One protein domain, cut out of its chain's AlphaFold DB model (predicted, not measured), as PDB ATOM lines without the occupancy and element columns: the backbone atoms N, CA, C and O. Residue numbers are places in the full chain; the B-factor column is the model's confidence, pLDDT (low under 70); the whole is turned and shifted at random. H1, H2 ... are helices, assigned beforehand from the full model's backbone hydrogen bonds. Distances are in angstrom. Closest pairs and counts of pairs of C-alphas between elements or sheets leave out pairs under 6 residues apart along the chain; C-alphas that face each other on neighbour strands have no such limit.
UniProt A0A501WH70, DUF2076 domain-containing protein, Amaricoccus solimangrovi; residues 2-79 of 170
ATOM      1  N   ASP A   2      27.526 -17.289  24.754       93.31
ATOM      2  CA  ASP A   2      28.818 -16.612  24.685       93.31
ATOM      3  C   ASP A   2      28.884 -15.440  25.683       93.31
ATOM      4  O   ASP A   2      27.916 -15.122  26.380       93.31
ATOM      5  N   ARG A   3      30.063 -14.827  25.804       94.31
ATOM      6  CA  ARG A   3      30.295 -13.741  26.763       94.31
ATOM      7  C   ARG A   3      29.521 -12.469  26.402       94.31
ATOM      8  O   ARG A   3      29.150 -11.723  27.303       94.31
ATOM      9  N   ASN A   4      29.308 -12.222  25.113       91.25
ATOM     10  CA  ASN A   4      28.624 -11.031  24.627       91.25
ATOM     11  C   ASN A   4      27.119 -11.123  24.915       91.25
ATOM     12  O   ASN A   4      26.545 -10.200  25.490       91.25
ATOM     13  N   ASP A   5      26.512 -12.277  24.628       91.12
ATOM     14  CA  ASP A   5      25.137 -12.600  24.999       91.12
ATOM     15  C   ASP A   5      24.933 -12.418  26.505       91.12
ATOM     16  O   ASP A   5      23.938 -11.841  26.944       91.12
ATOM     17  N   GLN A   6      25.877 -12.915  27.315       94.31
ATOM     18  CA  GLN A   6      25.760 -12.864  28.771       94.31
ATOM     19  C   GLN A   6      25.733 -11.419  29.267       94.31
ATOM     20  O   GLN A   6      24.843 -11.048  30.033       94.31
ATOM     21  N   GLN A   7      26.653 -10.592  28.773       94.81
ATOM     22  CA  GLN A   7      26.711  -9.171  29.103       94.81
ATOM     23  C   GLN A   7      25.456  -8.420  28.651       94.81
ATOM     24  O   GLN A   7      24.943  -7.579  29.391       94.81
ATOM     25  N   ALA A   8      24.926  -8.735  27.467       93.50
ATOM     26  CA  ALA A   8      23.715  -8.105  26.956       93.50
ATOM     27  C   ALA A   8      22.486  -8.423  27.827       93.50
ATOM     28  O   ALA A   8      21.697  -7.525  28.140       93.50
ATOM     29  N   ILE A   9      22.344  -9.682  28.259       94.25
ATOM     30  CA  ILE A   9      21.261 -10.095  29.161       94.25
ATOM     31  C   ILE A   9      21.438  -9.477  30.555       94.25
ATOM     32  O   ILE A   9      20.478  -8.930  31.097       94.25
ATOM     33  N   GLU A  10      22.642  -9.497  31.129       96.12
ATOM     34  CA  GLU A  10      22.921  -8.859  32.426       96.12
ATOM     35  C   GLU A  10      22.607  -7.354  32.392       96.12
ATOM     36  O   GLU A  10      21.917  -6.835  33.274       96.12
ATOM     37  N   GLY A  11      23.024  -6.664  31.326       94.31
ATOM     38  CA  GLY A  11      22.711  -5.253  31.105       94.31
ATOM     39  C   GLY A  11      21.210  -4.987  30.970       94.31
ATOM     40  O   GLY A  11      20.706  -4.006  31.522       94.31
ATOM     41  N   LEU A  12      20.466  -5.871  30.293       94.94
ATOM     42  CA  LEU A  12      19.004  -5.794  30.222       94.94
ATOM     43  C   LEU A  12      18.370  -5.856  31.621       94.94
ATOM     44  O   LEU A  12      17.541  -5.005  31.947       94.94
ATOM     45  N   PHE A  13      18.767  -6.814  32.459       96.00
ATOM     46  CA  PHE A  13      18.215  -6.939  33.811       96.00
ATOM     47  C   PHE A  13      18.611  -5.776  34.729       96.00
ATOM     48  O   PHE A  13      17.778  -5.336  35.523       96.00
ATOM     49  N   SER A  14      19.824  -5.223  34.594       95.88
ATOM     50  CA  SER A  14      20.224  -4.013  35.333       95.88
ATOM     51  C   SER A  14      19.306  -2.831  35.011       95.88
ATOM     52  O   SER A  14      18.768  -2.196  35.920       95.88
ATOM     53  N   ARG A  15      19.051  -2.584  33.718       92.69
ATOM     54  CA  ARG A  15      18.140  -1.521  33.262       92.69
ATOM     55  C   ARG A  15      16.699  -1.760  33.706       92.69
ATOM     56  O   ARG A  15      16.022  -0.818  34.107       92.69
ATOM     57  N   LEU A  16      16.227  -3.009  33.676       93.12
ATOM     58  CA  LEU A  16      14.891  -3.353  34.169       93.12
ATOM     59  C   LEU A  16      14.748  -3.042  35.669       93.12
ATOM     60  O   LEU A  16      13.738  -2.475  36.077       93.12
ATOM     61  N   ALA A  17      15.770  -3.354  36.471       93.62
ATOM     62  CA  ALA A  17      15.782  -3.052  37.899       93.62
ATOM     63  C   ALA A  17      15.831  -1.539  38.183       93.62
ATOM     64  O   ALA A  17      15.235  -1.066  39.150       93.62
ATOM     65  N   GLU A  18      16.532  -0.762  37.355       93.19
ATOM     66  CA  GLU A  18      16.516   0.705  37.424       93.19
ATOM     67  C   GLU A  18      15.143   1.281  37.079       93.19
ATOM     68  O   GLU A  18      14.621   2.099  37.839       93.19
ATOM     69  N   ALA A  19      14.530   0.810  35.991       89.00
ATOM     70  CA  ALA A  19      13.190   1.219  35.587       89.00
ATOM     71  C   ALA A  19      12.145   0.882  36.661       89.00
ATOM     72  O   ALA A  19      11.285   1.705  36.956       89.00
ATOM     73  N   GLU A  20      12.246  -0.289  37.292       90.56
ATOM     74  CA  GLU A  20      11.368  -0.692  38.393       90.56
ATOM     75  C   GLU A  20      11.488   0.230  39.612       90.56
ATOM     76  O   GLU A  20      10.472   0.595  40.198       90.56
ATOM     77  N   ARG A  21      12.705   0.653  39.975       92.19
ATOM     78  CA  ARG A  21      12.918   1.591  41.090       92.19
ATOM     79  C   ARG A  21      12.341   2.980  40.818       92.19
ATOM     80  O   ARG A  21      11.960   3.665  41.763       92.19
ATOM     81  N   ALA A  22      12.318   3.402  39.556       91.62
ATOM     82  CA  ALA A  22      11.783   4.696  39.140       91.62
ATOM     83  C   ALA A  22      10.272   4.668  38.843       91.62
ATOM     84  O   ALA A  22       9.651   5.726  38.733       91.62
ATOM     85  N   ALA A  23       9.680   3.482  38.681       86.69
ATOM     86  CA  ALA A  23       8.293   3.335  38.270       86.69
ATOM     87  C   ALA A  23       7.304   3.662  39.408       86.69
ATOM     88  O   ALA A  23       7.574   3.380  40.579       86.69
ATOM     89  N   PRO A  24       6.119   4.212  39.078       88.06
ATOM     90  CA  PRO A  24       5.009   4.268  40.021       88.06
ATOM     91  C   PRO A  24       4.526   2.853  40.380       88.06
ATOM     92  O   PRO A  24       4.944   1.856  39.789       88.06
ATOM     93  N   ALA A  25       3.601   2.769  41.341       89.94
ATOM     94  CA  ALA A  25       2.976   1.503  41.708       89.94
ATOM     95  C   ALA A  25       2.410   0.783  40.470       89.94
ATOM     96  O   ALA A  25       1.717   1.384  39.644       89.94
ATOM     97  N   ARG A  26       2.722  -0.511  40.353       89.69
ATOM     98  CA  ARG A  26       2.271  -1.365  39.253       89.69
ATOM     99  C   ARG A  26       0.752  -1.553  39.319       89.69
ATOM    100  O   ARG A  26       0.153  -1.581  40.392       89.69
ATOM    101  N   ASP A  27       0.128  -1.698  38.155       94.19
ATOM    102  CA  ASP A  27      -1.294  -2.022  38.052       94.19
ATOM    103  C   ASP A  27      -1.523  -3.498  38.415       94.19
ATOM    104  O   ASP A  27      -1.154  -4.400  37.660       94.19
ATOM    105  N   ALA A  28      -2.175  -3.741  39.555       95.19
ATOM    106  CA  ALA A  28      -2.445  -5.081  40.073       95.19
ATOM    107  C   ALA A  28      -3.268  -5.961  39.108       95.19
ATOM    108  O   ALA A  28      -3.088  -7.184  39.071       95.19
ATOM    109  N   ALA A  29      -4.163  -5.372  38.303       95.69
ATOM    110  CA  ALA A  29      -4.937  -6.130  37.320       95.69
ATOM    111  C   ALA A  29      -4.040  -6.603  36.166       95.69
ATOM    112  O   ALA A  29      -4.122  -7.767  35.749       95.69
ATOM    113  N   ALA A  30      -3.149  -5.726  35.693       94.94
ATOM    114  CA  ALA A  30      -2.154  -6.060  34.681       94.94
ATOM    115  C   ALA A  30      -1.160  -7.113  35.198       94.94
ATOM    116  O   ALA A  30      -0.897  -8.090  34.497       94.94
ATOM    117  N   GLU A  31      -0.674  -6.982  36.435       95.94
ATOM    118  CA  GLU A  31       0.213  -7.973  37.064       95.94
ATOM    119  C   GLU A  31      -0.420  -9.364  37.119       95.94
ATOM    120  O   GLU A  31       0.193 -10.345  36.692       95.94
ATOM    121  N   GLY A  32      -1.670  -9.457  37.583       97.81
ATOM    122  CA  GLY A  32      -2.385 -10.729  37.651       97.81
ATOM    123  C   GLY A  32      -2.588 -11.371  36.274       97.81
ATOM    124  O   GLY A  32      -2.505 -12.594  36.138       97.81
ATOM    125  N   PHE A  33      -2.832 -10.567  35.235       98.12
ATOM    126  CA  PHE A  33      -2.911 -11.062  33.860       98.12
ATOM    127  C   PHE A  33      -1.552 -11.553  33.342       98.12
ATOM    128  O   PHE A  33      -1.472 -12.677  32.843       98.12
ATOM    129  N   ILE A  34      -0.488 -10.758  33.507       96.38
ATOM    130  CA  ILE A  34       0.873 -11.100  33.066       96.38
ATOM    131  C   ILE A  34       1.351 -12.385  33.748       96.38
ATOM    132  O   ILE A  34       1.866 -13.276  33.073       96.38
ATOM    133  N   ALA A  35       1.122 -12.531  35.055       97.88
ATOM    134  CA  ALA A  35       1.500 -13.729  35.799       97.88
ATOM    135  C   ALA A  35       0.828 -14.994  35.237       97.88
ATOM    136  O   ALA A  35       1.493 -16.010  35.031       97.88
ATOM    137  N   ARG A  36      -0.474 -14.928  34.920       98.31
ATOM    138  CA  ARG A  36      -1.193 -16.041  34.273       98.31
ATOM    139  C   ARG A  36      -0.667 -16.332  32.869       98.31
ATOM    140  O   ARG A  36      -0.522 -17.499  32.519       98.31
ATOM    141  N   ALA A  37      -0.366 -15.301  32.080       98.00
ATOM    142  CA  ALA A  37       0.176 -15.466  30.731       98.00
ATOM    143  C   ALA A  37       1.565 -16.132  30.746       98.00
ATOM    144  O   ALA A  37       1.812 -17.046  29.964       98.00
ATOM    145  N   ILE A  38       2.444 -15.738  31.675       98.06
ATOM    146  CA  ILE A  38       3.763 -16.367  31.859       98.06
ATOM    147  C   ILE A  38       3.617 -17.814  32.336       98.06
ATOM    148  O   ILE A  38       4.317 -18.691  31.842       98.06
ATOM    149  N   ALA A  39       2.689 -18.092  33.256       98.12
ATOM    150  CA  ALA A  39       2.428 -19.461  33.699       98.12
ATOM    151  C   ALA A  39       1.910 -20.355  32.556       98.12
ATOM    152  O   ALA A  39       2.284 -21.523  32.472       98.12
ATOM    153  N   ALA A  40       1.082 -19.805  31.661       98.38
ATOM    154  CA  ALA A  40       0.597 -20.506  30.473       98.38
ATOM    155  C   ALA A  40       1.690 -20.706  29.407       98.38
ATOM    156  O   ALA A  40       1.642 -21.687  28.669       98.38
ATOM    157  N   GLN A  41       2.679 -19.809  29.346       98.12
ATOM    158  CA  GLN A  41       3.799 -19.868  28.407       98.12
ATOM    159  C   GLN A  41       5.139 -19.682  29.146       98.12
ATOM    160  O   GLN A  41       5.722 -18.595  29.105       98.12
ATOM    161  N   PRO A  42       5.689 -20.740  29.775       97.38
ATOM    162  CA  PRO A  42       6.910 -20.638  30.584       97.38
ATOM    163  C   PRO A  42       8.147 -20.158  29.810       97.38
ATOM    164  O   PRO A  42       9.073 -19.610  30.400       97.38
ATOM    165  N   GLY A  43       8.164 -20.337  28.484       97.62
ATOM    166  CA  GLY A  43       9.224 -19.832  27.606       97.62
ATOM    167  C   GLY A  43       9.130 -18.334  27.284       97.62
ATOM    168  O   GLY A  43      10.060 -17.790  26.694       97.62
ATOM    169  N   ALA A  44       8.042 -17.646  27.650       97.31
ATOM    170  CA  ALA A  44       7.835 -16.239  27.300       97.31
ATOM    171  C   ALA A  44       8.978 -15.315  27.765       97.31
ATOM    172  O   ALA A  44       9.440 -14.522  26.944       97.31
ATOM    173  N   PRO A  45       9.510 -15.421  29.004       96.19
ATOM    174  CA  PRO A  45      10.618 -14.572  29.441       96.19
ATOM    175  C   PRO A  45      11.867 -14.694  28.564       96.19
ATOM    176  O   PRO A  45      12.513 -13.689  28.280       96.19
ATOM    177  N   TYR A  46      12.170 -15.902  28.082       95.44
ATOM    178  CA  TYR A  46      13.318 -16.149  27.213       95.44
ATOM    179  C   TYR A  46      13.187 -15.400  25.878       95.44
ATOM    180  O   TYR A  46      14.086 -14.655  25.491       95.44
ATOM    181  N   TYR A  47      12.041 -15.528  25.203       96.50
ATOM    182  CA  TYR A  47      11.812 -14.852  23.921       96.50
ATOM    183  C   TYR A  47      11.639 -13.333  24.071       96.50
ATOM    184  O   TYR A  47      12.075 -12.579  23.198       96.50
ATOM    185  N   MET A  48      11.062 -12.862  25.184       95.31
ATOM    186  CA  MET A  48      11.019 -11.429  25.494       95.31
ATOM    187  C   MET A  48      12.434 -10.868  25.634       95.31
ATOM    188  O   MET A  48      12.759  -9.892  24.963       95.31
ATOM    189  N   ALA A  49      13.295 -11.509  26.433       95.19
ATOM    190  CA  ALA A  49      14.682 -11.080  26.598       95.19
ATOM    191  C   ALA A  49      15.428 -11.050  25.258       95.19
ATOM    192  O   ALA A  49      16.034 -10.034  24.923       95.19
ATOM    193  N   GLN A  50      15.306 -12.111  24.451       94.31
ATOM    194  CA  GLN A  50      15.898 -12.172  23.113       94.31
ATOM    195  C   GLN A  50      15.466 -10.985  22.237       94.31
ATOM    196  O   GLN A  50      16.302 -10.314  21.634       94.31
ATOM    197  N   THR A  51      14.165 -10.694  22.192       94.88
ATOM    198  CA  THR A  51      13.633  -9.602  21.363       94.88
ATOM    199  C   THR A  51      14.067  -8.232  21.888       94.88
ATOM    200  O   THR A  51      14.372  -7.339  21.100       94.88
ATOM    201  N   ILE A  52      14.106  -8.036  23.208       94.69
ATOM    202  CA  ILE A  52      14.487  -6.752  23.812       94.69
ATOM    203  C   ILE A  52      15.982  -6.470  23.603       94.69
ATOM    204  O   ILE A  52      16.339  -5.342  23.273       94.69
ATOM    205  N   VAL A  53      16.855  -7.477  23.721       92.25
ATOM    206  CA  VAL A  53      18.299  -7.323  23.459       92.25
ATOM    207  C   VAL A  53      18.560  -6.886  22.014       92.25
ATOM    208  O   VAL A  53      19.328  -5.953  21.786       92.25
ATOM    209  N   VAL A  54      17.889  -7.503  21.036       92.81
ATOM    210  CA  VAL A  54      18.036  -7.125  19.618       92.81
ATOM    211  C   VAL A  54      17.541  -5.700  19.362       92.81
ATOM    212  O   VAL A  54      18.211  -4.929  18.677       92.81
ATOM    213  N   GLN A  55      16.393  -5.325  19.933       92.44
ATOM    214  CA  GLN A  55      15.864  -3.962  19.816       92.44
ATOM    215  C   GLN A  55      16.811  -2.923  20.425       92.44
ATOM    216  O   GLN A  55      16.986  -1.850  19.852       92.44
ATOM    217  N   GLN A  56      17.459  -3.249  21.545       89.00
ATOM    218  CA  GLN A  56      18.442  -2.374  22.176       89.00
ATOM    219  C   GLN A  56      19.660  -2.149  21.273       89.00
ATOM    220  O   GLN A  56      20.047  -1.004  21.055       89.00
ATOM    221  N   ALA A  57      20.221  -3.214  20.693       88.88
ATOM    222  CA  ALA A  57      21.350  -3.091  19.770       88.88
ATOM    223  C   ALA A  57      20.992  -2.239  18.538       88.88
ATOM    224  O   ALA A  57      21.786  -1.411  18.090       88.88
ATOM    225  N   ALA A  58      19.770  -2.396  18.016       90.88
ATOM    226  CA  ALA A  58      19.272  -1.576  16.914       90.88
ATOM    227  C   ALA A  58      19.129  -0.093  17.305       90.88
ATOM    228  O   ALA A  58      19.466   0.786  16.508       90.88
ATOM    229  N   LEU A  59      18.663   0.195  18.526       91.62
ATOM    230  CA  LEU A  59      18.543   1.561  19.040       91.62
ATOM    231  C   LEU A  59      19.916   2.219  19.238       91.62
ATOM    232  O   LEU A  59      20.106   3.356  18.809       91.62
ATOM    233  N   GLU A  60      20.879   1.501  19.817       90.56
ATOM    234  CA  GLU A  60      22.262   1.973  19.997       90.56
ATOM    235  C   GLU A  60      22.922   2.291  18.646       90.56
ATOM    236  O   GLU A  60      23.530   3.349  18.473       90.56
ATOM    237  N   GLN A  61      22.734   1.424  17.646       93.88
ATOM    238  CA  GLN A  61      23.235   1.667  16.293       93.88
ATOM    239  C   GLN A  61      22.574   2.892  15.638       93.88
ATOM    240  O   GLN A  61      23.245   3.659  14.940       93.88
ATOM    241  N   ALA A  62      21.269   3.087  15.844       92.62
ATOM    242  CA  ALA A  62      20.555   4.248  15.320       92.62
ATOM    243  C   ALA A  62      21.062   5.558  15.946       92.62
ATOM    244  O   ALA A  62      21.297   6.523  15.219       92.62
ATOM    245  N   GLN A  63      21.293   5.575  17.261       92.19
ATOM    246  CA  GLN A  63      21.838   6.730  17.983       92.19
ATOM    247  C   GLN A  63      23.241   7.099  17.494       92.19
ATOM    248  O   GLN A  63      23.466   8.244  17.108       92.19
ATOM    249  N   ALA A  64      24.146   6.121  17.393       95.12
ATOM    250  CA  ALA A  64      25.503   6.353  16.893       95.12
ATOM    251  C   ALA A  64      25.511   6.950  15.473       95.12
ATOM    252  O   ALA A  64      26.357   7.776  15.126       95.12
ATOM    253  N   ARG A  65      24.544   6.554  14.634       93.62
ATOM    254  CA  ARG A  65      24.392   7.114  13.289       93.62
ATOM    255  C   ARG A  65      23.894   8.559  13.310       93.62
ATOM    256  O   ARG A  65      24.359   9.348  12.493       93.62
ATOM    257  N   ILE A  66      22.968   8.899  14.205       92.56
ATOM    258  CA  ILE A  66      22.483  10.276  14.372       92.56
ATOM    259  C   ILE A  66      23.640  11.183  14.804       92.56
ATOM    260  O   ILE A  66      23.884  12.185  14.142       92.56
ATOM    261  N   GLU A  67      24.423  10.789  15.812       93.94
ATOM    262  CA  GLU A  67      25.582  11.569  16.281       93.94
ATOM    263  C   GLU A  67      26.634  11.791  15.180       93.94
ATOM    264  O   GLU A  67      27.209  12.879  15.048       93.94
ATOM    265  N   ALA A  68      26.879  10.772  14.346       92.88
ATOM    266  CA  ALA A  68      27.778  10.891  13.201       92.88
ATOM    267  C   ALA A  68      27.262  11.920  12.179       92.88
ATOM    268  O   ALA A  68      28.020  12.794  11.752       92.88
ATOM    269  N   LEU A  69      25.970  11.857  11.840       91.31
ATOM    270  CA  LEU A  69      25.330  12.798  10.917       91.31
ATOM    271  C   LEU A  69      25.315  14.227  11.471       91.31
ATOM    272  O   LEU A  69      25.602  15.170  10.736       91.31
ATOM    273  N   GLU A  70      25.042  14.403  12.764       87.25
ATOM    274  CA  GLU A  70      25.095  15.709  13.432       87.25
ATOM    275  C   GLU A  70      26.511  16.300  13.398       87.25
ATOM    276  O   GLU A  70      26.689  17.492  13.143       87.25
ATOM    277  N   THR A  71      27.538  15.466  13.574       90.56
ATOM    278  CA  THR A  71      28.941  15.896  13.488       90.56
ATOM    279  C   THR A  71      29.329  16.293  12.061       90.56
ATOM    280  O   THR A  71      30.031  17.290  11.858       90.56
ATOM    281  N   GLU A  72      28.885  15.534  11.057       86.00
ATOM    282  CA  GLU A  72      29.071  15.875   9.642       86.00
ATOM    283  C   GLU A  72      28.366  17.189   9.290       86.00
ATOM    284  O   GLU A  72      28.971  18.058   8.658       86.00
ATOM    285  N   GLN A  73      27.135  17.384   9.767       79.06
ATOM    286  CA  GLN A  73      26.380  18.617   9.564       79.06
ATOM    287  C   GLN A  73      27.027  19.806  10.283       79.06
ATOM    288  O   GLN A  73      27.105  20.886   9.702       79.06
ATOM    289  N   ALA A  74      27.552  19.630  11.495       75.75
ATOM    290  CA  ALA A  74      28.283  20.677  12.209       75.75
ATOM    291  C   ALA A  74      29.581  21.075  11.478       75.75
ATOM    292  O   ALA A  74      29.929  22.255  11.427       75.75
ATOM    293  N   ARG A  75      30.278  20.114  10.854       69.19
ATOM    294  CA  ARG A  75      31.464  20.382  10.020       69.19
ATOM    295  C   ARG A  75      31.107  21.024   8.676       69.19
ATOM    296  O   ARG A  75      31.834  21.904   8.223       69.19
ATOM    297  N   ALA A  76      29.985  20.642   8.064       62.31
ATOM    298  CA  ALA A  76      29.483  21.240   6.823       62.31
ATOM    299  C   ALA A  76      28.845  22.633   7.041       62.31
ATOM    300  O   ALA A  76      28.935  23.505   6.176       62.31
ATOM    301  N   GLY A  77      28.263  22.875   8.219       55.72
ATOM    302  CA  GLY A  77      27.667  24.145   8.650       55.72
ATOM    303  C   GLY A  77      28.684  25.221   9.049       55.72
ATOM    304  O   GLY A  77      28.301  26.362   9.288       55.72
ATOM    305  N   GLY A  78      29.978  24.884   9.080       53.16
ATOM    306  CA  GLY A  78      31.071  25.795   9.425       53.16
ATOM    307  C   GLY A  78      31.747  26.518   8.252       53.16
ATOM    308  O   GLY A  78      32.667  27.293   8.499       53.16
ATOM    309  N   GLY A  79      31.354  26.296   6.986       57.22
ATOM    310  CA  GLY A  79      32.129  26.874   5.871       57.22
ATOM    311  C   GLY A  79      31.586  26.768   4.441       57.22
ATOM    312  O   GLY A  79      32.386  26.856   3.515       57.22
TER     313      GLY A  79
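AT A GLANCE: This is residues 2 to 79 of the 170 residues of the protein "DUF2076 domain-containing protein" of Amaricoccus solimangrovi (UniProt A0A501WH70). A long straight helix, H3, makes the longest axis of an open frame; H1 crosses it about perpendicular, and H2 makes a corner with its beginning. The far part of H3 sticks out as a free arm, residues 58 to 76. The 78 printed residues, with three named helices in the order H1, H2, H3, are all helix in class, extended, with a radius of gyration of the C-alphas of 18.6 A and spans of 61 by 34 by 18 A.

HOW THE PARTS SIT: Start at H3, residues 44 to 76. Its residues 49 to 53 alone touch residues 8 to 12 of H1, residues 3 to 22; the closest C-alphas, of Ala 8 and Val 53, are 6.5 A apart, and the lines stand about perpendicular at 89 degrees. H2, residues 28 to 40, is close to H3 but not clearly touching: the closest C-alphas, of Ile 38 and Ala 44, are 6.1 A apart, at a steep tilt of 66 degrees, opposite ways. H1 and H2 are apart. In H1, H2 and H3 every O i to N i+4 pair is within hydrogen-bond range.

IN THESE COORDINATES: Find C-alpha 44 at (7.835, -16.239, 27.300); from there H3 runs 47.9 A to C-alpha 76 at (29.483, 21.240, 6.823). H1 begins at C-alpha 3, (30.295, -13.741, 26.763), and spans 28.9 A; H2 spans 18.4 A.

THE WHOLE: The C-alphas farthest apart, of Ala 40 and Gly 79, are 62.0 A apart. The printed part has no cut, and both links are tight. Residues 75 to 79 of the model have pLDDT under 70.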